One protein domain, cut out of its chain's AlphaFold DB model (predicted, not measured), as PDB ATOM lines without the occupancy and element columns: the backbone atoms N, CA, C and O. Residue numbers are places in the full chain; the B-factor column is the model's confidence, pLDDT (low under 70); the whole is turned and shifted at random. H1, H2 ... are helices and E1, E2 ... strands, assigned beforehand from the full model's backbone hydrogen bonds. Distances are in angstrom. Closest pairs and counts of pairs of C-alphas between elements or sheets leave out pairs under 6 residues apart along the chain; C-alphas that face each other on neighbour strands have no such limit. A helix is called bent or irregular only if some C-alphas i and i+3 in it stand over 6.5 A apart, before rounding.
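Overview. This is residues 41 to 225 of the 438 residues of an uncharacterized protein of Amoebophilus asiaticus (strain 5a2) (UniProt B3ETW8). What shape would one see first? Three helical hairpins, H2 with H3, H4 with H5 and H6 with H7, stand side by side in a row, and the first two make a four-helix up-and-down bundle, each helix running against the one before. H1 packs on H3 at one end of the row, and a small hairpin of strands E1 and E2 lies with H8 and H9 at the other. What are its parts and size? The printed part has 185 residues with nine named helices and two named strands, in the order H1 to H7, E1, E2, H8, H9; the sheet E1 - E2 is antiparallel and the class is mostly helix. The whole is compact, with a radius of gyration of the C-alphas of 17.1 A, and only just elongated, spanning 52 by 35 by 25 A.

Arrangement. What does the first helix touch? H1, residues 41 to 50, touches H3, residues 76 to 92, through residues 77 to 82 of H3 alone, at a steep tilt of 51 degrees; the closest C-alphas, of Ala 42 and Gln 78, are 6.1 A apart. How is the bundle put together? H2, residues 57 to 69, forms a hairpin with H3 at a shallow tilt of 27 degrees, the closest C-alphas, of Ala 64 and Tyr 82, being 5.1 A apart. H4, residues 107 to 117, and H5, residues 132 to 145, form another at 20 degrees, with those of Val 111 and Phe 140 closest at 6.6 A. H3 and H5 touch, the same way at a shallow tilt of 9 degrees, with the C-alphas of Thr 83 and Lys 135 closest at 6.2 A. What comes next? H6, residues 152 to 163, and H7, residues 169 to 177, form a hairpin at 37 degrees, only just steep, with the C-alphas of Ala 162 and Leu 171 closest at 6.1 A. H7 touches H4, with the C-alphas of Met 115 and Ile 170 closest at 7.0 A. H7 is only just irregular, C-alphas 170 and 173 being 6.8 A apart, and 3 of its 5 O i to N i+4 pairs are within hydrogen-bond range. What stands at the far end? E1, residues 192 to 195, and E2, residues 203 to 206, form an antiparallel hairpin, with N 193 and O 205 at 2.8 A and N 195 and O 203 at 2.7 A, within hydrogen-bond range. H8, residues 207 to 213, and H9, residues 219 to 225, form a hairpin, with the C-alphas of Ala 211 and Lys 222 closest at 5.9 A; H9 also touches H7, with those of Tyr 173 and Met 225 closest at 6.5 A. In H1 to H6, H8 and H9 every O i to N i+4 pair is within hydrogen-bond range.

Along the chain. Where do the first and last elements lie? H1 begins with C-alpha 41 at (31.842, -37.516, 34.474), and H9 ends with C-alpha 225 at (60.966, -12.015, 36.212). Which helices are long? From first to last C-alpha H3 measures 24.5 A, H5 20.3 A and H2 18.8 A.

Size, cuts and confidence. How far does it reach? The two C-alphas farthest apart, of Asn 41 and Ile 188, are 56.8 A apart, and the printed part has no cut. Which links are long? Those from H3 to H4, H4 to H5 and H7 to E1 are long. Where is confidence low? The mean pLDDT of the printed part is 78.8; residues 41 to 54, 71 to 77, 119 to 130, 165, 182 to 191 and 196 to 202 of the model are under 70.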
ATOM      1  N   ASN A  41      33.130 -38.207  34.370       57.69
ATOM      2  CA  ASN A  41      31.842 -37.516  34.474       57.69
ATOM      3  C   ASN A  41      32.002 -35.988  34.489       57.69
ATOM      4  O   ASN A  41      31.220 -35.282  33.855       57.69
ATOM      5  N   ALA A  42      33.030 -35.458  35.161       55.81
ATOM      6  CA  ALA A  42      33.352 -34.034  35.109       55.81
ATOM      7  C   ALA A  42      33.749 -33.608  33.689       55.81
ATOM      8  O   ALA A  42      33.311 -32.556  33.233       55.81
ATOM      9  N   GLN A  43      34.522 -34.435  32.977       57.44
ATOM     10  CA  GLN A  43      34.894 -34.212  31.582       57.44
ATOM     11  C   GLN A  43      33.680 -34.301  30.644       57.44
ATOM     12  O   GLN A  43      33.574 -33.495  29.728       57.44
ATOM     13  N   GLU A  44      32.749 -35.230  30.868       62.00
ATOM     14  CA  GLU A  44      31.501 -35.349  30.102       62.00
ATOM     15  C   GLU A  44      30.572 -34.146  30.330       62.00
ATOM     16  O   GLU A  44      30.109 -33.562  29.354       62.00
ATOM     17  N   GLN A  45      30.395 -33.682  31.574       62.25
ATOM     18  CA  GLN A  45      29.644 -32.454  31.884       62.25
ATOM     19  C   GLN A  45      30.312 -31.190  31.321       62.25
ATOM     20  O   GLN A  45      29.630 -30.283  30.842       62.25
ATOM     21  N   LEU A  46      31.648 -31.126  31.345       62.22
ATOM     22  CA  LEU A  46      32.412 -30.076  30.670       62.22
ATOM     23  C   LEU A  46      32.135 -30.100  29.171       62.22
ATOM     24  O   LEU A  46      31.764 -29.083  28.592       62.22
ATOM     25  N   ASN A  47      32.278 -31.271  28.553       61.38
ATOM     26  CA  ASN A  47      32.023 -31.454  27.135       61.38
ATOM     27  C   ASN A  47      30.586 -31.051  26.793       61.38
ATOM     28  O   ASN A  47      30.398 -30.390  25.786       61.38
ATOM     29  N   GLU A  48      29.585 -31.353  27.623       62.97
ATOM     30  CA  GLU A  48      28.199 -30.898  27.438       62.97
ATOM     31  C   GLU A  48      28.035 -29.371  27.535       62.97
ATOM     32  O   GLU A  48      27.305 -28.789  26.736       62.97
ATOM     33  N   GLN A  49      28.750 -28.694  28.440       62.19
ATOM     34  CA  GLN A  49      28.718 -27.228  28.550       62.19
ATOM     35  C   GLN A  49      29.418 -26.499  27.387       62.19
ATOM     36  O   GLN A  49      29.060 -25.355  27.090       62.19
ATOM     37  N   PHE A  50      30.389 -27.140  26.723       62.47
ATOM     38  CA  PHE A  50      31.056 -26.609  25.521       62.47
ATOM     39  C   PHE A  50      30.502 -27.163  24.198       62.47
ATOM     40  O   PHE A  50      30.802 -26.601  23.149       62.47
ATOM     41  N   ARG A  51      29.646 -28.196  24.225       54.22
ATOM     42  CA  ARG A  51      28.945 -28.806  23.072       54.22
ATOM     43  C   ARG A  51      27.748 -27.992  22.573       54.22
ATOM     44  O   ARG A  51      26.740 -28.542  22.140       54.22
ATOM     45  N   ASN A  52      27.846 -26.669  22.570       57.59
ATOM     46  CA  ASN A  52      27.077 -25.943  21.568       57.59
ATOM     47  C   ASN A  52      27.904 -25.988  20.286       57.59
ATOM     48  O   ASN A  52      28.809 -25.177  20.115       57.59
ATOM     49  N   ASP A  53      27.570 -26.920  19.388       51.31
ATOM     50  CA  ASP A  53      28.242 -27.172  18.096       51.31
ATOM     51  C   ASP A  53      28.371 -25.928  17.179       51.31
ATOM     52  O   ASP A  53      29.021 -25.979  16.139       51.31
ATOM     53  N   ASN A  54      27.781 -24.792  17.570       57.53
ATOM     54  CA  ASN A  54      27.835 -23.510  16.869       57.53
ATOM     55  C   ASN A  54      28.785 -22.470  17.494       57.53
ATOM     56  O   ASN A  54      28.957 -21.395  16.917       57.53
ATOM     57  N   ASP A  55      29.384 -22.725  18.662       73.75
ATOM     58  CA  ASP A  55      30.326 -21.771  19.250       73.75
ATOM     59  C   ASP A  55      31.680 -21.861  18.549       73.75
ATOM     60  O   ASP A  55      32.350 -22.891  18.580       73.75
ATOM     61  N   ASN A  56      32.114 -20.754  17.949       88.00
ATOM     62  CA  ASN A  56      33.458 -20.653  17.390       88.00
ATOM     63  C   ASN A  56      34.543 -20.742  18.498       88.00
ATOM     64  O   ASN A  56      34.252 -20.482  19.675       88.00
ATOM     65  N   PRO A  57      35.804 -21.067  18.146       90.50
ATOM     66  CA  PRO A  57      36.889 -21.223  19.121       90.50
ATOM     67  C   PRO A  57      37.106 -20.006  20.035       90.50
ATOM     68  O   PRO A  57      37.391 -20.171  21.221       90.50
ATOM     69  N   GLN A  58      36.896 -18.785  19.533       93.06
ATOM     70  CA  GLN A  58      36.981 -17.551  20.323       93.06
ATOM     71  C   GLN A  58      35.928 -17.505  21.446       93.06
ATOM     72  O   GLN A  58      36.245 -17.171  22.592       93.06
ATOM     73  N   THR A  59      34.678 -17.867  21.151       90.75
ATOM     74  CA  THR A  59      33.595 -17.925  22.142       90.75
ATOM     75  C   THR A  59      33.858 -19.010  23.180       90.75
ATOM     76  O   THR A  59      33.688 -18.772  24.379       90.75
ATOM     77  N   GLN A  60      34.317 -20.188  22.747       88.81
ATOM     78  CA  GLN A  60      34.677 -21.278  23.658       88.81
ATOM     79  C   GLN A  60      35.823 -20.866  24.591       88.81
ATOM     80  O   GLN A  60      35.752 -21.102  25.798       88.81
ATOM     81  N   PHE A  61      36.829 -20.162  24.064       93.06
ATOM     82  CA  PHE A  61      37.943 -19.637  24.848       93.06
ATOM     83  C   PHE A  61      37.470 -18.657  25.929       93.06
ATOM     84  O   PHE A  61      37.812 -18.808  27.102       93.06
ATOM     85  N   GLN A  62      36.610 -17.694  25.579       92.88
ATOM     86  CA  GLN A  62      36.035 -16.750  26.546       92.88
ATOM     87  C   GLN A  62      35.200 -17.444  27.628       92.88
ATOM     88  O   GLN A  62      35.282 -17.077  28.802       92.88
ATOM     89  N   LYS A  63      34.408 -18.457  27.254       88.38
ATOM     90  CA  LYS A  63      33.636 -19.263  28.211       88.38
ATOM     91  C   LYS A  63      34.551 -20.018  29.170       88.38
ATOM     92  O   LYS A  63      34.318 -19.971  30.377       88.38
ATOM     93  N   ALA A  64      35.613 -20.636  28.654       89.94
ATOM     94  CA  ALA A  64      36.598 -21.333  29.469       89.94
ATOM     95  C   ALA A  64      37.261 -20.382  30.478       89.94
ATOM     96  O   ALA A  64      37.292 -20.690  31.668       89.94
ATOM     97  N   LEU A  65      37.697 -19.191  30.045       91.81
ATOM     98  CA  LEU A  65      38.280 -18.186  30.943       91.81
ATOM     99  C   LEU A  65      37.309 -17.712  32.028       91.81
ATOM    100  O   LEU A  65      37.725 -17.509  33.164       91.81
ATOM    101  N   ARG A  66      36.019 -17.549  31.720       88.44
ATOM    102  CA  ARG A  66      35.017 -17.187  32.736       88.44
ATOM    103  C   ARG A  66      34.813 -18.308  33.757       88.44
ATOM    104  O   ARG A  66      34.753 -18.032  34.951       88.44
ATOM    105  N   ALA A  67      34.758 -19.559  33.303       85.06
ATOM    106  CA  ALA A  67      34.510 -20.723  34.155       85.06
ATOM    107  C   ALA A  67      35.686 -21.031  35.112       85.06
ATOM    108  O   ALA A  67      35.480 -21.185  36.313       85.06
ATOM    109  N   ILE A  68      36.922 -21.007  34.593       86.62
ATOM    110  CA  ILE A  68      38.035 -20.211  35.144       86.62
ATOM    111  C   ILE A  68      37.866 -19.564  36.529       86.62
ATOM    112  O   ILE A  68      38.138 -20.119  37.601       86.62
ATOM    113  N   GLY A  69      37.492 -18.288  36.444       79.88
ATOM    114  CA  GLY A  69      37.424 -17.339  37.541       79.88
ATOM    115  C   GLY A  69      36.219 -17.514  38.451       79.88
ATOM    116  O   GLY A  69      36.244 -16.936  39.540       79.88
ATOM    117  N   ASP A  70      35.222 -18.308  38.054       77.75
ATOM    118  CA  ASP A  70      33.982 -18.471  38.806       77.75
ATOM    119  C   ASP A  70      34.243 -18.934  40.256       77.75
ATOM    120  O   ASP A  70      35.007 -19.866  40.542       77.75
ATOM    121  N   ASN A  71      33.619 -18.205  41.182       68.06
ATOM    122  CA  ASN A  71      33.676 -18.382  42.631       68.06
ATOM    123  C   ASN A  71      32.602 -19.344  43.154       68.06
ATOM    124  O   ASN A  71      32.587 -19.616  44.355       68.06
ATOM    125  N   SER A  72      31.707 -19.839  42.295       65.81
ATOM    126  CA  SER A  72      30.779 -20.915  42.641       65.81
ATOM    127  C   SER A  72      31.541 -22.171  43.108       65.81
ATOM    128  O   SER A  72      32.747 -22.312  42.868       65.81
ATOM    129  N   ASN A  73      30.853 -23.088  43.802       56.06
ATOM    130  CA  ASN A  73      31.389 -24.365  44.312       56.06
ATOM    131  C   ASN A  73      31.816 -25.347  43.193       56.06
ATOM    132  O   ASN A  73      31.732 -26.559  43.378       56.06
ATOM    133  N   ASN A  74      32.252 -24.853  42.036       57.25
ATOM    134  CA  ASN A  74      32.884 -25.669  41.014       57.25
ATOM    135  C   ASN A  74      34.085 -26.386  41.626       57.25
ATOM    136  O   ASN A  74      34.972 -25.757  42.226       57.25
ATOM    137  N   ASP A  75      34.073 -27.705  41.466       65.06
ATOM    138  CA  ASP A  75      35.107 -28.588  41.971       65.06
ATOM    139  C   ASP A  75      36.439 -28.269  41.275       65.06
ATOM    140  O   ASP A  75      36.488 -27.789  40.135       65.06
ATOM    141  N   GLU A  76      37.549 -28.506  41.961       66.50
ATOM    142  CA  GLU A  76      38.889 -28.212  41.452       66.50
ATOM    143  C   GLU A  76      39.148 -28.887  40.092       66.50
ATOM    144  O   GLU A  76      39.699 -28.273  39.170       66.50
ATOM    145  N   ASN A  77      38.635 -30.112  39.947       66.44
ATOM    146  CA  ASN A  77      38.685 -30.919  38.732       66.44
ATOM    147  C   ASN A  77      37.981 -30.251  37.541       66.44
ATOM    148  O   ASN A  77      38.486 -30.302  36.418       66.44
ATOM    149  N   GLN A  78      36.861 -29.559  37.773       73.31
ATOM    150  CA  GLN A  78      36.153 -28.833  36.713       73.31
ATOM    151  C   GLN A  78      36.978 -27.636  36.225       73.31
ATOM    152  O   GLN A  78      37.118 -27.420  35.021       73.31
ATOM    153  N   ARG A  79      37.622 -26.896  37.140       77.38
ATOM    154  CA  ARG A  79      38.520 -25.784  36.767       77.38
ATOM    155  C   ARG A  79      39.732 -26.250  35.963       77.38
ATOM    156  O   ARG A  79      40.174 -25.540  35.056       77.38
ATOM    157  N   GLU A  80      40.277 -27.422  36.274       83.25
ATOM    158  CA  GLU A  80      41.350 -28.010  35.468       83.25
ATOM    159  C   GLU A  80      40.850 -28.425  34.078       83.25
ATOM    160  O   GLU A  80      41.528 -28.154  33.089       83.25
ATOM    161  N   GLY A  81      39.639 -28.979  33.978       83.19
ATOM    162  CA  GLY A  81      38.982 -29.243  32.695       83.19
ATOM    163  C   GLY A  81      38.857 -27.986  31.828       83.19
ATOM    164  O   GLY A  81      39.292 -27.992  30.678       83.19
ATOM    165  N   TYR A  82      38.373 -26.869  32.388       86.94
ATOM    166  CA  TYR A  82      38.272 -25.593  31.656       86.94
ATOM    167  C   TYR A  82      39.641 -25.074  31.195       86.94
ATOM    168  O   TYR A  82      39.775 -24.525  30.102       86.94
ATOM    169  N   THR A  83      40.676 -25.282  32.009       90.12
ATOM    170  CA  THR A  83      42.057 -24.913  31.661       90.12
ATOM    171  C   THR A  83      42.577 -25.750  30.495       90.12
ATOM    172  O   THR A  83      43.184 -25.197  29.578       90.12
ATOM    173  N   LYS A  84      42.307 -27.062  30.486       89.25
ATOM    174  CA  LYS A  84      42.660 -27.952  29.369       89.25
ATOM    175  C   LYS A  84      41.965 -27.531  28.079       89.25
ATOM    176  O   LYS A  84      42.653 -27.377  27.078       89.25
ATOM    177  N   VAL A  85      40.667 -27.228  28.126       89.38
ATOM    178  CA  VAL A  85      39.915 -26.721  26.962       89.38
ATOM    179  C   VAL A  85      40.553 -25.444  26.408       89.38
ATOM    180  O   VAL A  85      40.828 -25.357  25.214       89.38
ATOM    181  N   ALA A  86      40.870 -24.465  27.263       92.44
ATOM    182  CA  ALA A  86      41.525 -23.233  26.820       92.44
ATOM    183  C   ALA A  86      42.890 -23.498  26.153       92.44
ATOM    184  O   ALA A  86      43.217 -22.876  25.142       92.44
ATOM    185  N   LEU A  87      43.683 -24.428  26.695       94.50
ATOM    186  CA  LEU A  87      44.977 -24.817  26.129       94.50
ATOM    187  C   LEU A  87      44.834 -25.584  24.806       94.50
ATOM    188  O   LEU A  87      45.599 -25.326  23.881       94.50
ATOM    189  N   GLU A  88      43.853 -26.477  24.686       91.94
ATOM    190  CA  GLU A  88      43.540 -27.194  23.443       91.94
ATOM    191  C   GLU A  88      43.106 -26.234  22.333       91.94
ATOM    192  O   GLU A  88      43.520 -26.398  21.186       91.94
ATOM    193  N   ILE A  89      42.339 -25.192  22.672       92.00
ATOM    194  CA  ILE A  89      41.971 -24.133  21.727       92.00
ATOM    195  C   ILE A  89      43.215 -23.383  21.238       92.00
ATOM    196  O   ILE A  89      43.381 -23.186  20.035       92.00
ATOM    197  N   ILE A  90      44.126 -23.012  22.140       94.38
ATOM    198  CA  ILE A  90      45.388 -22.355  21.764       94.38
ATOM    199  C   ILE A  90      46.244 -23.266  20.876       94.38
ATOM    200  O   ILE A  90      46.894 -22.790  19.944       94.38
ATOM    201  N   GLU A  91      46.276 -24.566  21.156       93.94
ATOM    202  CA  GLU A  91      47.114 -25.497  20.407       93.94
ATOM    203  C   GLU A  91      46.561 -25.766  19.006       93.94
ATOM    204  O   GLU A  91      47.290 -25.614  18.022       93.94
ATOM    205  N   ASN A  92      45.272 -26.092  18.917       91.06
ATOM    206  CA  ASN A  92      44.648 -26.614  17.702       91.06
ATOM    207  C   ASN A  92      43.940 -25.538  16.864       91.06
ATOM    208  O   ASN A  92      43.846 -25.681  15.647       91.06
ATOM    209  N   TYR A  93      43.485 -24.450  17.491       89.94
ATOM    210  CA  TYR A  93      42.604 -23.443  16.883       89.94
ATOM    211  C   TYR A  93      43.130 -22.005  17.040       89.94
ATOM    212  O   TYR A  93      42.374 -21.040  16.969       89.94
ATOM    213  N   SER A  94      44.445 -21.822  17.219       88.06
ATOM    214  CA  SER A  94      45.062 -20.487  17.375       88.06
ATOM    215  C   SER A  94      44.748 -19.494  16.250       88.06
ATOM    216  O   SER A  94      44.735 -18.293  16.501       88.06
ATOM    217  N   LYS A  95      44.499 -19.969  15.023       89.06
ATOM    218  CA  LYS A  95      44.143 -19.120  13.871       89.06
ATOM    219  C   LYS A  95      42.742 -18.521  13.972       89.06
ATOM    220  O   LYS A  95      42.486 -17.496  13.351       89.06
ATOM    221  N   ASP A  96      41.869 -19.171  14.732       91.38
ATOM    222  CA  ASP A  96      40.482 -18.763  14.947       91.38
ATOM    223  C   ASP A  96      40.330 -17.898  16.208       91.38
ATOM    224  O   ASP A  96      39.248 -17.385  16.489       91.38
ATOM    225  N   LEU A  97      41.417 -17.738  16.972       94.06
ATOM    226  CA  LEU A  97      41.501 -16.776  18.058       94.06
ATOM    227  C   LEU A  97      41.846 -15.392  17.514       94.06
ATOM    228  O   LEU A  97      42.692 -15.232  16.630       94.06
ATOM    229  N   ASP A  98      41.245 -14.372  18.115       94.88
ATOM    230  CA  ASP A  98      41.648 -12.997  17.858       94.88
ATOM    231  C   ASP A  98      43.048 -12.760  18.445       94.88
ATOM    232  O   ASP A  98      43.277 -12.853  19.654       94.88
ATOM    233  N   THR A  99      44.001 -12.477  17.563       93.88
ATOM    234  CA  THR A  99      45.399 -12.190  17.906       93.88
ATOM    235  C   THR A  99      45.831 -10.807  17.424       93.88
ATOM    236  O   THR A  99      47.017 -10.475  17.493       93.88
ATOM    237  N   GLU A 100      44.885  -9.974  16.967       95.19
ATOM    238  CA  GLU A 100      45.188  -8.621  16.520       95.19
ATOM    239  C   GLU A 100      45.698  -7.795  17.716       95.19
ATOM    240  O   GLU A 100      45.002  -7.700  18.731       95.19
ATOM    241  N   PRO A 101      46.894  -7.176  17.646       92.94
ATOM    242  CA  PRO A 101      47.517  -6.548  18.815       92.94
ATOM    243  C   PRO A 101      46.697  -5.440  19.481       92.94
ATOM    244  O   PRO A 101      46.873  -5.194  20.670       92.94
ATOM    245  N   LYS A 102      45.820  -4.772  18.719       92.88
ATOM    246  CA  LYS A 102      44.979  -3.656  19.183       92.88
ATOM    247  C   LYS A 102      43.569  -4.077  19.588       92.88
ATOM    248  O   LYS A 102      42.800  -3.243  20.066       92.88
ATOM    249  N   SER A 103      43.197  -5.331  19.342       93.31
ATOM    250  CA  SER A 103      41.826  -5.764  19.565       93.31
ATOM    251  C   SER A 103      41.537  -5.892  21.062       93.31
ATOM    252  O   SER A 103      42.299  -6.541  21.786       93.31
ATOM    253  N   PRO A 104      40.400  -5.365  21.555       90.06
ATOM    254  CA  PRO A 104      39.959  -5.644  22.917       90.06
ATOM    255  C   PRO A 104      39.674  -7.139  23.137       90.06
ATOM    256  O   PRO A 104      39.777  -7.614  24.266       90.06
ATOM    257  N   ASN A 105      39.361  -7.880  22.066       94.12
ATOM    258  CA  ASN A 105      39.104  -9.318  22.086       94.12
ATOM    259  C   ASN A 105      40.362 -10.164  21.872       94.12
ATOM    260  O   ASN A 105      40.252 -11.391  21.863       94.12
ATOM    261  N   ASN A 106      41.537  -9.538  21.744       96.62
ATOM    262  CA  ASN A 106      42.803 -10.250  21.668       96.62
ATOM    263  C   ASN A 106      42.897 -11.284  22.803       96.62
ATOM    264  O   ASN A 106      42.698 -10.949  23.974       96.62
ATOM    265  N   ALA A 107      43.213 -12.534  22.466       95.75
ATOM    266  CA  ALA A 107      43.222 -13.649  23.409       95.75
ATOM    267  C   ALA A 107      44.105 -13.380  24.639       95.75
ATOM    268  O   ALA A 107      43.742 -13.744  25.758       95.75
ATOM    269  N   LEU A 108      45.232 -12.687  24.459       96.12
ATOM    270  CA  LEU A 108      46.119 -12.306  25.552       96.12
ATOM    271  C   LEU A 108      45.469 -11.245  26.449       96.12
ATOM    272  O   LEU A 108      45.498 -11.385  27.669       96.12
ATOM    273  N   ASN A 109      44.823 -10.230  25.864       96.06
ATOM    274  CA  ASN A 109      44.095  -9.207  26.620       96.06
ATOM    275  C   ASN A 109      42.940  -9.815  27.433       96.06
ATOM    276  O   ASN A 109      42.739  -9.444  28.587       96.06
ATOM    277  N   LEU A 110      42.228 -10.797  26.870       95.69
ATOM    278  CA  LEU A 110      41.156 -11.515  27.565       95.69
ATOM    279  C   LEU A 110      41.666 -12.263  28.804       95.69
ATOM    280  O   LEU A 110      41.043 -12.186  29.863       95.69
ATOM    281  N   VAL A 111      42.817 -12.940  28.704       95.38
ATOM    282  CA  VAL A 111      43.442 -13.617  29.855       95.38
ATOM    283  C   VAL A 111      43.833 -12.608  30.936       95.38
ATOM    284  O   VAL A 111      43.529 -12.821  32.107       95.38
ATOM    285  N   LEU A 112      44.458 -11.485  30.563       93.19
ATOM    286  CA  LEU A 112      44.859 -10.446  31.521       93.19
ATOM    287  C   LEU A 112      43.649  -9.772  32.185       93.19
ATOM    288  O   LEU A 112      43.680  -9.492  33.385       93.19
ATOM    289  N   GLY A 113      42.566  -9.569  31.431       91.56
ATOM    290  CA  GLY A 113      41.279  -9.124  31.961       91.56
ATOM    291  C   GLY A 113      40.725 -10.092  33.007       91.56
ATOM    292  O   GLY A 113      40.414  -9.677  34.122       91.56
ATOM    293  N   ALA A 114      40.703 -11.392  32.700       90.12
ATOM    294  CA  ALA A 114      40.241 -12.422  33.631       90.12
ATOM    295  C   ALA A 114      41.116 -12.514  34.899       90.12
ATOM    296  O   ALA A 114      40.601 -12.663  36.007       90.12
ATOM    297  N   MET A 115      42.440 -12.358  34.771       88.44
ATOM    298  CA  MET A 115      43.356 -12.304  35.920       88.44
ATOM    299  C   MET A 115      43.043 -11.124  36.849       88.44
ATOM    300  O   MET A 115      43.048 -11.283  38.072       88.44
ATOM    301  N   LYS A 116      42.741  -9.949  36.282       85.69
ATOM    302  CA  LYS A 116      42.386  -8.741  37.041       85.69
ATOM    303  C   LYS A 116      41.126  -8.941  37.887       85.69
ATOM    304  O   LYS A 116      41.102  -8.511  39.038       85.69
ATOM    305  N   GLU A 117      40.113  -9.618  37.355       83.19
ATOM    306  CA  GLU A 117      38.840  -9.848  38.053       83.19
ATOM    307  C   GLU A 117      38.978 -10.744  39.298       83.19
ATOM    308  O   GLU A 117      38.230 -10.589  40.262       83.19
ATOM    309  N   VAL A 118      39.977 -11.632  39.333       78.12
ATOM    310  CA  VAL A 118      40.219 -12.551  40.463       78.12
ATOM    311  C   VAL A 118      41.095 -11.921  41.567       78.12
ATOM    312  O   VAL A 118      41.281 -12.498  42.636       78.12
ATOM    313  N   SER A 119      41.607 -10.701  41.370       65.50
ATOM    314  CA  SER A 119      42.672 -10.104  42.196       65.50
ATOM    315  C   SER A 119      42.251  -9.514  43.563       65.50
ATOM    316  O   SER A 119      43.089  -8.928  44.253       65.50
ATOM    317  N   ASN A 120      40.998  -9.654  44.008       52.59
ATOM    318  CA  ASN A 120      40.453  -8.916  45.166       52.59
ATOM    319  C   ASN A 120      40.829  -9.449  46.574       52.59
ATOM    320  O   ASN A 120      39.993  -9.470  47.476       52.59
ATOM    321  N   GLY A 121      42.096  -9.808  46.827       49.22
ATOM    322  CA  GLY A 121      42.593  -9.889  48.209       49.22
ATOM    323  C   GLY A 121      43.766 -10.833  48.464       49.22
ATOM    324  O   GLY A 121      43.614 -12.043  48.389       49.22
ATOM    325  N   ALA A 122      44.911 -10.246  48.838       43.09
ATOM    326  CA  ALA A 122      46.003 -10.709  49.720       43.09
ATOM    327  C   ALA A 122      46.625 -12.130  49.610       43.09
ATOM    328  O   ALA A 122      47.686 -12.344  50.194       43.09
ATOM    329  N   ASN A 123      46.052 -13.080  48.870       49.06
ATOM    330  CA  ASN A 123      46.565 -14.446  48.673       49.06
ATOM    331  C   ASN A 123      46.970 -14.730  47.214       49.06
ATOM    332  O   ASN A 123      47.287 -15.860  46.860       49.06
ATOM    333  N   VAL A 124      46.966 -13.697  46.374       52.44
ATOM    334  CA  VAL A 124      46.994 -13.779  44.907       52.44
ATOM    335  C   VAL A 124      48.406 -14.046  44.346       52.44
ATOM    336  O   VAL A 124      48.563 -14.570  43.251       52.44
ATOM    337  N   LEU A 125      49.469 -13.750  45.097       54.78
ATOM    338  CA  LEU A 125      50.849 -13.901  44.601       54.78
ATOM    339  C   LEU A 125      51.522 -15.213  44.976       54.78
ATOM    340  O   LEU A 125      52.561 -15.563  44.406       54.78
ATOM    341  N   ARG A 126      50.894 -15.968  45.879       57.84
ATOM    342  CA  ARG A 126      51.216 -17.374  46.026       57.84
ATOM    343  C   ARG A 126      50.553 -18.062  44.845       57.84
ATOM    344  O   ARG A 126      49.379 -18.412  44.903       57.84
ATOM    345  N   VAL A 127      51.295 -18.229  43.759       58.84
ATOM    346  CA  VAL A 127      50.942 -19.234  42.754       58.84
ATOM    347  C   VAL A 127      51.167 -20.578  43.431       58.84
ATOM    348  O   VAL A 127      52.246 -21.161  43.346       58.84
ATOM    349  N   LEU A 128      50.198 -20.940  44.274       57.50
ATOM    350  CA  LEU A 128      50.075 -22.250  44.879       57.50
ATOM    351  C   LEU A 128      49.521 -23.159  43.798       57.50
ATOM    352  O   LEU A 128      48.696 -22.718  42.980       57.50
ATOM    353  N   GLU A 129      49.975 -24.403  43.830       61.22
ATOM    354  CA  GLU A 129      49.407 -25.459  43.011       61.22
ATOM    355  C   GLU A 129      47.881 -25.429  43.141       61.22
ATOM    356  O   GLU A 129      47.326 -25.175  44.216       61.22
ATOM    357  N   HIS A 130      47.213 -25.633  42.013       67.31
ATOM    358  CA  HIS A 130      45.767 -25.731  41.869       67.31
ATOM    359  C   HIS A 130      44.994 -24.404  41.922       67.31
ATOM    360  O   HIS A 130      43.778 -24.384  41.690       67.31
ATOM    361  N   THR A 131      45.663 -23.260  42.101       77.25
ATOM    362  CA  THR A 131      44.987 -21.952  42.118       77.25
ATOM    363  C   THR A 131      44.468 -21.519  40.743       77.25
ATOM    364  O   THR A 131      44.998 -21.872  39.690       77.25
ATOM    365  N   ARG A 132      43.429 -20.670  40.735       82.81
ATOM    366  CA  ARG A 132      42.918 -20.021  39.507       82.81
ATOM    367  C   ARG A 132      43.995 -19.213  38.782       82.81
ATOM    368  O   ARG A 132      44.009 -19.124  37.562       82.81
ATOM    369  N   ILE A 133      44.916 -18.650  39.550       82.25
ATOM    370  CA  ILE A 133      45.985 -17.782  39.066       82.25
ATOM    371  C   ILE A 133      47.031 -18.593  38.314       82.25
ATOM    372  O   ILE A 133      47.432 -18.200  37.223       82.25
ATOM    373  N   GLU A 134      47.418 -19.752  38.850       84.50
ATOM    374  CA  GLU A 134      48.293 -20.696  38.156       84.50
ATOM    375  C   GLU A 134      47.719 -21.088  36.787       84.50
ATOM    376  O   GLU A 134      48.418 -21.037  35.775       84.50
ATOM    377  N   LYS A 135      46.419 -21.404  36.744       88.06
ATOM    378  CA  LYS A 135      45.703 -21.763  35.511       88.06
ATOM    379  C   LYS A 135      45.775 -20.641  34.472       88.06
ATOM    380  O   LYS A 135      46.167 -20.890  33.332       88.06
ATOM    381  N   TYR A 136      45.510 -19.393  34.862       91.38
ATOM    382  CA  TYR A 136      45.669 -18.258  33.948       91.38
ATOM    383  C   TYR A 136      47.116 -18.031  33.506       91.38
ATOM    384  O   TYR A 136      47.343 -17.731  32.337       91.38
ATOM    385  N   ILE A 137      48.101 -18.221  34.389       90.06
ATOM    386  CA  ILE A 137      49.521 -18.105  34.030       90.06
ATOM    387  C   ILE A 137      49.920 -19.174  33.005       90.06
ATOM    388  O   ILE A 137      50.652 -18.865  32.064       90.06
ATOM    389  N   ARG A 138      49.416 -20.410  33.127       91.56
ATOM    390  CA  ARG A 138      49.631 -21.476  32.130       91.56
ATOM    391  C   ARG A 138      49.083 -21.077  30.758       91.56
ATOM    392  O   ARG A 138      49.797 -21.205  29.763       91.56
ATOM    393  N   ILE A 139      47.861 -20.544  30.712       95.44
ATOM    394  CA  ILE A 139      47.216 -20.074  29.473       95.44
ATOM    395  C   ILE A 139      47.982 -18.878  28.880       95.44
ATOM    396  O   ILE A 139      48.300 -18.873  27.692       95.44
ATOM    397  N   PHE A 140      48.357 -17.900  29.710       95.31
ATOM    398  CA  PHE A 140      49.182 -16.753  29.323       95.31
ATOM    399  C   PHE A 140      50.509 -17.194  28.685       95.31
ATOM    400  O   PHE A 140      50.817 -16.804  27.558       95.31
ATOM    401  N   LYS A 141      51.266 -18.074  29.361       93.38
ATOM    402  CA  LYS A 141      52.534 -18.624  28.853       93.38
ATOM    403  C   LYS A 141      52.338 -19.337  27.508       93.38
ATOM    404  O   LYS A 141      53.194 -19.219  26.632       93.38
ATOM    405  N   ALA A 142      51.234 -20.067  27.323       96.00
ATOM    406  CA  ALA A 142      50.922 -20.748  26.065       96.00
ATOM    407  C   ALA A 142      50.673 -19.760  24.909       96.00
ATOM    408  O   ALA A 142      51.255 -19.923  23.836       96.00
ATOM    409  N   LEU A 143      49.899 -18.694  25.137       95.94
ATOM    410  CA  LEU A 143      49.672 -17.640  24.137       95.94
ATOM    411  C   LEU A 143      50.965 -16.906  23.762       95.94
ATOM    412  O   LEU A 143      51.238 -16.708  22.577       95.94
ATOM    413  N   CYS A 144      51.803 -16.560  24.746       93.12
ATOM    414  CA  CYS A 144      53.106 -15.948  24.479       93.12
ATOM    415  C   CYS A 144      53.999 -16.857  23.618       93.12
ATOM    416  O   CYS A 144      54.655 -16.372  22.695       93.12
ATOM    417  N   LYS A 145      53.993 -18.176  23.861       94.12
ATOM    418  CA  LYS A 145      54.729 -19.159  23.041       94.12
ATOM    419  C   LYS A 145      54.207 -19.252  21.605       94.12
ATOM    420  O   LYS A 145      55.005 -19.470  20.700       94.12
ATOM    421  N   LYS A 146      52.904 -19.051  21.382       93.50
ATOM    422  CA  LYS A 146      52.307 -18.953  20.036       93.50
ATOM    423  C   LYS A 146      52.564 -17.597  19.360       93.50
ATOM    424  O   LYS A 146      52.148 -17.400  18.225       93.50
ATOM    425  N   GLY A 147      53.270 -16.677  20.021       91.12
ATOM    426  CA  GLY A 147      53.656 -15.388  19.452       91.12
ATOM    427  C   GLY A 147      52.562 -14.322  19.494       91.12
ATOM    428  O   GLY A 147      52.714 -13.304  18.825       91.12
ATOM    429  N   VAL A 148      51.495 -14.516  20.278       93.44
ATOM    430  CA  VAL A 148      50.440 -13.505  20.455       93.44
ATOM    431  C   VAL A 148      51.013 -12.289  21.190       93.44
ATOM    432  O   VAL A 148      51.714 -12.431  22.195       93.44
ATOM    433  N   ARG A 149      50.738 -11.087  20.674       91.75
ATOM    434  CA  ARG A 149      51.246  -9.810  21.198       91.75
ATOM    435  C   ARG A 149      50.097  -8.845  21.481       91.75
ATOM    436  O   ARG A 149      49.010  -8.996  20.931       91.75
ATOM    437  N   LEU A 150      50.383  -7.849  22.315       92.12
ATOM    438  CA  LEU A 150      49.539  -6.682  22.558       92.12
ATOM    439  C   LEU A 150      50.291  -5.431  22.115       92.12
ATOM    440  O   LEU A 150      51.521  -5.404  22.172       92.12
ATOM    441  N   ASP A 151      49.553  -4.427  21.659       90.94
ATOM    442  CA  ASP A 151      50.115  -3.122  21.333       90.94
ATOM    443  C   ASP A 151      50.319  -2.254  22.586       90.94
ATOM    444  O   ASP A 151      49.785  -2.523  23.667       90.94
ATOM    445  N   ASP A 152      51.067  -1.164  22.420       86.62
ATOM    446  CA  ASP A 152      51.366  -0.236  23.510       86.62
ATOM    447  C   ASP A 152      50.102   0.412  24.091       86.62
ATOM    448  O   ASP A 152      50.072   0.748  25.273       86.62
ATOM    449  N   THR A 153      49.032   0.570  23.305       88.88
ATOM    450  CA  THR A 153      47.769   1.151  23.783       88.88
ATOM    451  C   THR A 153      47.158   0.291  24.889       88.88
ATOM    452  O   THR A 153      46.880   0.792  25.984       88.88
ATOM    453  N   ILE A 154      46.983  -1.009  24.631       90.19
ATOM    454  CA  ILE A 154      46.435  -1.956  25.609       90.19
ATOM    455  C   ILE A 154      47.414  -2.142  26.773       90.19
ATOM    456  O   ILE A 154      47.011  -2.083  27.940       90.19
ATOM    457  N   LEU A 155      48.705  -2.318  26.477       88.75
ATOM    458  CA  LEU A 155      49.736  -2.512  27.497       88.75
ATOM    459  C   LEU A 155      49.835  -1.328  28.463       88.75
ATOM    460  O   LEU A 155      49.973  -1.540  29.671       88.75
ATOM    461  N   ASN A 156      49.707  -0.091  27.979       87.00
ATOM    462  CA  ASN A 156      49.727   1.102  28.824       87.00
ATOM    463  C   ASN A 156      48.520   1.161  29.765       87.00
ATOM    464  O   ASN A 156      48.691   1.434  30.953       87.00
ATOM    465  N   LEU A 157      47.314   0.847  29.285       87.88
ATOM    466  CA  LEU A 157      46.109   0.810  30.127       87.88
ATOM    467  C   LEU A 157      46.205  -0.249  31.236       87.88
ATOM    468  O   LEU A 157      45.830   0.002  32.390       87.88
ATOM    469  N   LEU A 158      46.734  -1.427  30.899       88.31
ATOM    470  CA  LEU A 158      46.983  -2.498  31.863       88.31
ATOM    471  C   LEU A 158      48.075  -2.111  32.863       88.31
ATOM    472  O   LEU A 158      47.911  -2.342  34.059       88.31
ATOM    473  N   THR A 159      49.144  -1.464  32.396       86.44
ATOM    474  CA  THR A 159      50.235  -0.976  33.247       86.44
ATOM    475  C   THR A 159      49.731   0.052  34.248       86.44
ATOM    476  O   THR A 159      49.955  -0.120  35.441       86.44
ATOM    477  N   VAL A 160      48.974   1.061  33.803       85.06
ATOM    478  CA  VAL A 160      48.361   2.054  34.700       85.06
ATOM    479  C   VAL A 160      47.500   1.358  35.750       85.06
ATOM    480  O   VAL A 160      47.679   1.601  36.939       85.06
ATOM    481  N   SER A 161      46.622   0.438  35.334       82.69
ATOM    482  CA  SER A 161      45.782  -0.334  36.262       82.69
ATOM    483  C   SER A 161      46.605  -1.122  37.289       82.69
ATOM    484  O   SER A 161      46.200  -1.246  38.442       82.69
ATOM    485  N   ALA A 162      47.750  -1.665  36.879       82.94
ATOM    486  CA  ALA A 162      48.625  -2.428  37.755       82.94
ATOM    487  C   ALA A 162      49.380  -1.531  38.751       82.94
ATOM    488  O   ALA A 162      49.595  -1.957  39.878       82.94
ATOM    489  N   THR A 163      49.760  -0.304  38.380       81.25
ATOM    490  CA  THR A 163      50.678   0.534  39.176       81.25
ATOM    491  C   THR A 163      50.028   1.655  39.989       81.25
ATOM    492  O   THR A 163      50.745   2.367  40.692       81.25
ATOM    493  N   ILE A 164      48.707   1.863  39.907       81.06
ATOM    494  CA  ILE A 164      48.002   2.810  40.795       81.06
ATOM    495  C   ILE A 164      48.136   2.412  42.270       81.06
ATOM    496  O   ILE A 164      48.570   1.319  42.606       81.06
ATOM    497  N   ASP A 165      47.713   3.278  43.187       69.50
ATOM    498  CA  ASP A 165      47.876   3.041  44.616       69.50
ATOM    499  C   ASP A 165      47.201   1.740  45.141       69.50
ATOM    500  O   ASP A 165      47.734   1.075  46.033       69.50
ATOM    501  N   ASP A 166      46.063   1.381  44.549       70.31
ATOM    502  CA  ASP A 166      45.322   0.101  44.531       70.31
ATOM    503  C   ASP A 166      45.894  -1.035  43.671       70.31
ATOM    504  O   ASP A 166      45.139  -1.933  43.311       70.31
ATOM    505  N   GLY A 167      47.165  -0.964  43.282       72.88
ATOM    506  CA  GLY A 167      47.736  -1.733  42.180       72.88
ATOM    507  C   GLY A 167      47.450  -3.238  42.183       72.88
ATOM    508  O   GLY A 167      47.417  -3.899  43.223       72.88
ATOM    509  N   ILE A 168      47.265  -3.783  40.983       80.75
ATOM    510  CA  ILE A 168      46.899  -5.180  40.736       80.75
ATOM    511  C   ILE A 168      48.177  -6.003  40.530       80.75
ATOM    512  O   ILE A 168      48.643  -6.201  39.408       80.75
ATOM    513  N   GLU A 169      48.755  -6.491  41.630       82.00
ATOM    514  CA  GLU A 169      50.070  -7.153  41.621       82.00
ATOM    515  C   GLU A 169      50.120  -8.429  40.757       82.00
ATOM    516  O   GLU A 169      51.171  -8.771  40.218       82.00
ATOM    517  N   ILE A 170      48.989  -9.123  40.560       83.38
ATOM    518  CA  ILE A 170      48.907 -10.313  39.688       83.38
ATOM    519  C   ILE A 170      49.283 -10.013  38.231       83.38
ATOM    520  O   ILE A 170      49.726 -10.907  37.511       83.38
ATOM    521  N   LEU A 171      49.143  -8.758  37.797       87.06
ATOM    522  CA  LEU A 171      49.520  -8.337  36.453       87.06
ATOM    523  C   LEU A 171      51.021  -8.066  36.320       87.06
ATOM    524  O   LEU A 171      51.500  -7.953  35.195       87.06
ATOM    525  N   TYR A 172      51.792  -8.004  37.409       87.62
ATOM    526  CA  TYR A 172      53.211  -7.655  37.325       87.62
ATOM    527  C   TYR A 172      54.026  -8.674  36.531       87.62
ATOM    528  O   TYR A 172      54.767  -8.277  35.639       87.62
ATOM    529  N   TYR A 173      53.865  -9.974  36.800       87.88
ATOM    530  CA  TYR A 173      54.570 -11.006  36.033       87.88
ATOM    531  C   TYR A 173      54.225 -10.943  34.530       87.88
ATOM    532  O   TYR A 173      55.150 -10.790  33.729       87.88
ATOM    533  N   PRO A 174      52.939 -10.965  34.116       89.56
ATOM    534  CA  PRO A 174      52.594 -10.843  32.704       89.56
ATOM    535  C   PRO A 174      53.101  -9.554  32.053       89.56
ATOM    536  O   PRO A 174      53.623  -9.593  30.945       89.56
ATOM    537  N   LEU A 175      53.000  -8.411  32.736       88.94
ATOM    538  CA  LEU A 175      53.455  -7.131  32.192       88.94
ATOM    539  C   LEU A 175      54.982  -7.037  32.082       88.94
ATOM    540  O   LEU A 175      55.468  -6.355  31.183       88.94
ATOM    541  N   VAL A 176      55.741  -7.724  32.942       87.38
ATOM    542  CA  VAL A 176      57.198  -7.875  32.787       87.38
ATOM    543  C   VAL A 176      57.521  -8.744  31.572       87.38
ATOM    544  O   VAL A 176      58.346  -8.356  30.749       87.38
ATOM    545  N   VAL A 177      56.832  -9.878  31.397       87.88
ATOM    546  CA  VAL A 177      57.020 -10.771  30.234       87.88
ATOM    547  C   VAL A 177      56.683 -10.079  28.914       87.88
ATOM    548  O   VAL A 177      57.364 -10.285  27.910       87.88
ATOM    549  N   LEU A 178      55.648  -9.239  28.907       87.69
ATOM    550  CA  LEU A 178      55.250  -8.459  27.736       87.69
ATOM    551  C   LEU A 178      56.100  -7.199  27.524       87.69
ATOM    552  O   LEU A 178      55.927  -6.529  26.513       87.69
ATOM    553  N   GLY A 179      57.012  -6.878  28.445       80.75
ATOM    554  CA  GLY A 179      57.879  -5.705  28.355       80.75
ATOM    555  C   GLY A 179      57.200  -4.373  28.689       80.75
ATOM    556  O   GLY A 179      57.813  -3.332  28.510       80.75
ATOM    557  N   ALA A 180      55.971  -4.373  29.209       81.25
ATOM    558  CA  ALA A 180      55.208  -3.160  29.530       81.25
ATOM    559  C   ALA A 180      55.598  -2.529  30.880       81.25
ATOM    560  O   ALA A 180      55.621  -1.302  31.039       81.25
ATOM    561  N   LEU A 181      55.946  -3.384  31.851       77.88
ATOM    562  CA  LEU A 181      56.634  -2.993  33.089       77.88
ATOM    563  C   LEU A 181      58.158  -2.994  32.937       77.88
ATOM    564  O   LEU A 181      58.869  -2.814  33.924       77.88
ATOM    565  N   ASN A 182      58.651  -3.117  31.705       66.38
ATOM    566  CA  ASN A 182      60.005  -2.724  31.379       66.38
ATOM    567  C   ASN A 182      59.906  -1.292  30.860       66.38
ATOM    568  O   ASN A 182      59.062  -0.973  30.029       66.38
ATOM    569  N   ALA A 183      60.657  -0.395  31.483       45.78
ATOM    570  CA  ALA A 183      60.572   1.035  31.244       45.78
ATOM    571  C   ALA A 183      60.530   1.377  29.746       45.78
ATOM    572  O   ALA A 183      61.332   0.869  28.961       45.78
ATOM    573  N   ASP A 184      59.621   2.286  29.385       40.75
ATOM    574  CA  ASP A 184      59.686   3.012  28.125       40.75
ATOM    575  C   ASP A 184      61.127   3.476  27.895       40.75
ATOM    576  O   ASP A 184      61.721   4.127  28.760       40.75
ATOM    577  N   ALA A 185      61.673   3.174  26.715       40.34
ATOM    578  CA  ALA A 185      63.023   3.547  26.285       40.34
ATOM    579  C   ALA A 185      63.291   5.071  26.301       40.34
ATOM    580  O   ALA A 185      64.395   5.517  25.996       40.34
ATOM    581  N   THR A 186      62.288   5.876  26.649       42.03
ATOM    582  CA  THR A 186      62.296   7.341  26.667       42.03
ATOM    583  C   THR A 186      62.160   7.946  28.068       42.03
ATOM    584  O   THR A 186      62.305   9.159  28.214       42.03
ATOM    585  N   SER A 187      61.913   7.145  29.113       45.00
ATOM    586  CA  SER A 187      61.716   7.645  30.478       45.00
ATOM    587  C   SER A 187      62.994   7.544  31.310       45.00
ATOM    588  O   SER A 187      63.493   6.460  31.596       45.00
ATOM    589  N   ILE A 188      63.489   8.696  31.765       45.62
ATOM    590  CA  ILE A 188      64.660   8.842  32.650       45.62
ATOM    591  C   ILE A 188      64.403   8.226  34.044       45.62
ATOM    592  O   ILE A 188      65.336   8.016  34.819       45.62
ATOM    593  N   SER A 189      63.150   7.897  34.378       50.50
ATOM    594  CA  SER A 189      62.773   7.265  35.642       50.50
ATOM    595  C   SER A 189      62.247   5.834  35.441       50.50
ATOM    596  O   SER A 189      61.333   5.622  34.635       50.50
ATOM    597  N   PRO A 190      62.770   4.841  36.191       57.25
ATOM    598  CA  PRO A 190      62.216   3.490  36.193       57.25
ATOM    599  C   PRO A 190      60.767   3.498  36.698       57.25
ATOM    600  O   PRO A 190      60.439   4.225  37.646       57.25
ATOM    601  N   LYS A 191      59.894   2.687  36.079       65.44
ATOM    602  CA  LYS A 191      58.494   2.533  36.508       65.44
ATOM    603  C   LYS A 191      58.486   1.931  37.915       65.44
ATOM    604  O   LYS A 191      58.896   0.794  38.128       65.44
ATOM    605  N   LYS A 192      58.041   2.718  38.896       74.19
ATOM    606  CA  LYS A 192      57.910   2.269  40.285       74.19
ATOM    607  C   LYS A 192      56.536   1.655  40.495       74.19
ATOM    608  O   LYS A 192      55.537   2.215  40.051       74.19
ATOM    609  N   VAL A 193      56.500   0.545  41.213       76.56
ATOM    610  CA  VAL A 193      55.281  -0.174  41.559       76.56
ATOM    611  C   VAL A 193      54.988  -0.061  43.056       76.56
ATOM    612  O   VAL A 193      55.926  -0.015  43.861       76.56
ATOM    613  N   PRO A 194      53.704  -0.033  43.445       76.06
ATOM    614  CA  PRO A 194      53.277  -0.199  44.823       76.06
ATOM    615  C   PRO A 194      53.913  -1.408  45.504       76.06
ATOM    616  O   PRO A 194      53.905  -2.517  44.975       76.06
ATOM    617  N   PHE A 195      54.386  -1.202  46.726       73.56
ATOM    618  CA  PHE A 195      54.865  -2.241  47.618       73.56
ATOM    619  C   PHE A 195      54.269  -2.032  49.008       73.56
ATOM    620  O   PHE A 195      54.441  -0.984  49.639       73.56
ATOM    621  N   LYS A 196      53.534  -3.044  49.478       67.38
ATOM    622  CA  LYS A 196      52.890  -3.068  50.796       67.38
ATOM    623  C   LYS A 196      53.603  -4.101  51.669       67.38
ATOM    624  O   LYS A 196      53.390  -5.300  51.523       67.38
ATOM    625  N   GLN A 197      54.425  -3.643  52.608       63.59
ATOM    626  CA  GLN A 197      54.978  -4.507  53.653       63.59
ATOM    627  C   GLN A 197      54.116  -4.369  54.915       63.59
ATOM    628  O   GLN A 197      53.747  -3.258  55.294       63.59
ATOM    629  N   LYS A 198      53.751  -5.492  55.559       55.09
ATOM    630  CA  LYS A 198      52.919  -5.476  56.779       55.09
ATOM    631  C   LYS A 198      53.500  -4.494  57.806       55.09
ATOM    632  O   LYS A 198      54.643  -4.656  58.221       55.09
ATOM    633  N   GLY A 199      52.698  -3.511  58.220       51.88
ATOM    634  CA  GLY A 199      53.071  -2.527  59.242       51.88
ATOM    635  C   GLY A 199      53.909  -1.336  58.756       51.88
ATOM    636  O   GLY A 199      54.329  -0.540  59.588       51.88
ATOM    637  N   ILE A 200      54.146  -1.187  57.446       56.09
ATOM    638  CA  ILE A 200      54.878  -0.053  56.858       56.09
ATOM    639  C   ILE A 200      53.939   0.750  55.944       56.09
ATOM    640  O   ILE A 200      52.992   0.207  55.369       56.09
ATOM    641  N   VAL A 201      54.197   2.057  55.824       58.31
ATOM    642  CA  VAL A 201      53.587   2.934  54.810       58.31
ATOM    643  C   VAL A 201      53.790   2.316  53.426       58.31
ATOM    644  O   VAL A 201      54.850   1.768  53.137       58.31
ATOM    645  N   LYS A 202      52.779   2.397  52.561       63.91
ATOM    646  CA  LYS A 202      52.920   1.954  51.178       63.91
ATOM    647  C   LYS A 202      54.009   2.767  50.469       63.91
ATOM    648  O   LYS A 202      53.984   3.995  50.478       63.91
ATOM    649  N   GLU A 203      54.942   2.066  49.842       71.19
ATOM    650  CA  GLU A 203      56.064   2.654  49.115       71.19
ATOM    651  C   GLU A 203      55.967   2.307  47.635       71.19
ATOM    652  O   GLU A 203      55.421   1.271  47.275       71.19
ATOM    653  N   ASN A 204      56.521   3.161  46.777       75.50
ATOM    654  CA  ASN A 204      56.683   2.849  45.361       75.50
ATOM    655  C   ASN A 204      58.154   2.502  45.116       75.50
ATOM    656  O   ASN A 204      59.027   3.360  45.292       75.50
ATOM    657  N   ILE A 205      58.428   1.256  44.733       76.31
ATOM    658  CA  ILE A 205      59.782   0.725  44.509       76.31
ATOM    659  C   ILE A 205      59.950   0.255  43.062       76.31
ATOM    660  O   ILE A 205      58.953  -0.031  42.404       76.31
ATOM    661  N   PRO A 206      61.182   0.166  42.542       80.00
ATOM    662  CA  PRO A 206      61.413  -0.416  41.222       80.00
ATOM    663  C   PRO A 206      60.925  -1.874  41.140       80.00
ATOM    664  O   PRO A 206      60.969  -2.600  42.139       80.00
ATOM    665  N   ILE A 207      60.455  -2.308  39.967       82.69
ATOM    666  CA  ILE A 207      59.835  -3.634  39.789       82.69
ATOM    667  C   ILE A 207      60.814  -4.780  40.075       82.69
ATOM    668  O   ILE A 207      60.418  -5.795  40.651       82.69
ATOM    669  N   LEU A 208      62.103  -4.599  39.773       84.62
ATOM    670  CA  LEU A 208      63.139  -5.569  40.119       84.62
ATOM    671  C   LEU A 208      63.237  -5.755  41.638       84.62
ATOM    672  O   LEU A 208      63.206  -6.879  42.138       84.62
ATOM    673  N   TRP A 209      63.259  -4.655  42.389       82.38
ATOM    674  CA  TRP A 209      63.257  -4.696  43.851       82.38
ATOM    675  C   TRP A 209      61.988  -5.329  44.420       82.38
ATOM    676  O   TRP A 209      62.075  -6.069  45.402       82.38
ATOM    677  N   TRP A 210      60.830  -5.072  43.807       84.75
ATOM    678  CA  TRP A 210      59.577  -5.725  44.182       84.75
ATOM    679  C   TRP A 210      59.668  -7.244  44.003       84.75
ATOM    680  O   TRP A 210      59.373  -7.981  44.944       84.75
ATOM    681  N   ALA A 211      60.160  -7.722  42.853       86.88
ATOM    682  CA  ALA A 211      60.293  -9.153  42.577       86.88
ATOM    683  C   ALA A 211      61.255  -9.841  43.559       86.88
ATOM    684  O   ALA A 211      60.946 -10.908  44.090       86.88
ATOM    685  N   LEU A 212      62.395  -9.210  43.859       85.69
ATOM    686  CA  LEU A 212      63.376  -9.755  44.799       85.69
ATOM    687  C   LEU A 212      62.825  -9.830  46.228       85.69
ATOM    688  O   LEU A 212      62.887 -10.889  46.861       85.69
ATOM    689  N   ARG A 213      62.240  -8.731  46.720       80.00
ATOM    690  CA  ARG A 213      61.850  -8.577  48.129       80.00
ATOM    691  C   ARG A 213      60.496  -9.163  48.479       80.00
ATOM    692  O   ARG A 213      60.241  -9.346  49.666       80.00
ATOM    693  N   ASN A 214      59.621  -9.431  47.511       79.25
ATOM    694  CA  ASN A 214      58.314  -9.993  47.820       79.25
ATOM    695  C   ASN A 214      58.470 -11.457  48.291       79.25
ATOM    696  O   ASN A 214      58.861 -12.320  47.495       79.25
ATOM    697  N   PRO A 215      58.178 -11.768  49.571       73.69
ATOM    698  CA  PRO A 215      58.321 -13.123  50.097       73.69
ATOM    699  C   PRO A 215      57.168 -14.037  49.667       73.69
ATOM    700  O   PRO A 215      57.242 -15.244  49.857       73.69
ATOM    701  N   GLN A 216      56.080 -13.472  49.133       75.00
ATOM    702  CA  GLN A 216      54.904 -14.227  48.705       75.00
ATOM    703  C   GLN A 216      54.971 -14.645  47.237       75.00
ATOM    704  O   GLN A 216      54.188 -15.499  46.835       75.00
ATOM    705  N   LEU A 217      55.882 -14.057  46.453       79.19
ATOM    706  CA  LEU A 217      56.055 -14.376  45.042       79.19
ATOM    707  C   LEU A 217      56.634 -15.786  44.878       79.19
ATOM    708  O   LEU A 217      57.696 -16.094  45.423       79.19
ATOM    709  N   ASN A 218      55.948 -16.613  44.087       83.38
ATOM    710  CA  ASN A 218      56.427 -17.937  43.695       83.38
ATOM    711  C   ASN A 218      57.856 -17.864  43.110       83.38
ATOM    712  O   ASN A 218      58.164 -16.987  42.301       83.38
ATOM    713  N   MET A 219      58.731 -18.793  43.512       85.25
ATOM    714  CA  MET A 219      60.154 -18.771  43.150       85.25
ATOM    715  C   MET A 219      60.411 -18.976  41.648       85.25
ATOM    716  O   MET A 219      61.344 -18.388  41.103       85.25
ATOM    717  N   GLU A 220      59.596 -19.776  40.953       86.12
ATOM    718  CA  GLU A 220      59.696 -19.940  39.497       86.12
ATOM    719  C   GLU A 220      59.458 -18.602  38.794       86.12
ATOM    720  O   GLU A 220      60.297 -18.156  38.010       86.12
ATOM    721  N   LEU A 221      58.366 -17.921  39.154       86.25
ATOM    722  CA  LEU A 221      58.033 -16.610  38.601       86.25
ATOM    723  C   LEU A 221      59.067 -15.560  38.987       86.25
ATOM    724  O   LEU A 221      59.456 -14.766  38.139       86.25
ATOM    725  N   LYS A 222      59.564 -15.580  40.230       88.31
ATOM    726  CA  LYS A 222      60.640 -14.687  40.674       88.31
ATOM    727  C   LYS A 222      61.872 -14.827  39.783       88.31
ATOM    728  O   LYS A 222      62.351 -13.825  39.262       88.31
ATOM    729  N   LYS A 223      62.350 -16.055  39.552       90.44
ATOM    730  CA  LYS A 223      63.502 -16.322  38.674       90.44
ATOM    731  C   LYS A 223      63.258 -15.841  37.247       90.44
ATOM    732  O   LYS A 223      64.160 -15.270  36.644       90.44
ATOM    733  N   GLU A 224      62.068 -16.088  36.708       89.31
ATOM    734  CA  GLU A 224      61.709 -15.691  35.344       89.31
ATOM    735  C   GLU A 224      61.627 -14.165  35.199       89.31
ATOM    736  O   GLU A 224      62.209 -13.611  34.269       89.31
ATOM    737  N   MET A 225      60.997 -13.478  36.159       88.50
ATOM    738  CA  MET A 225      60.966 -12.015  36.212       88.50
ATOM    739  C   MET A 225      62.376 -11.449  36.310       88.50
ATOM    740  O   MET A 225      62.742 -10.636  35.476       88.50
TER     741      MET A 225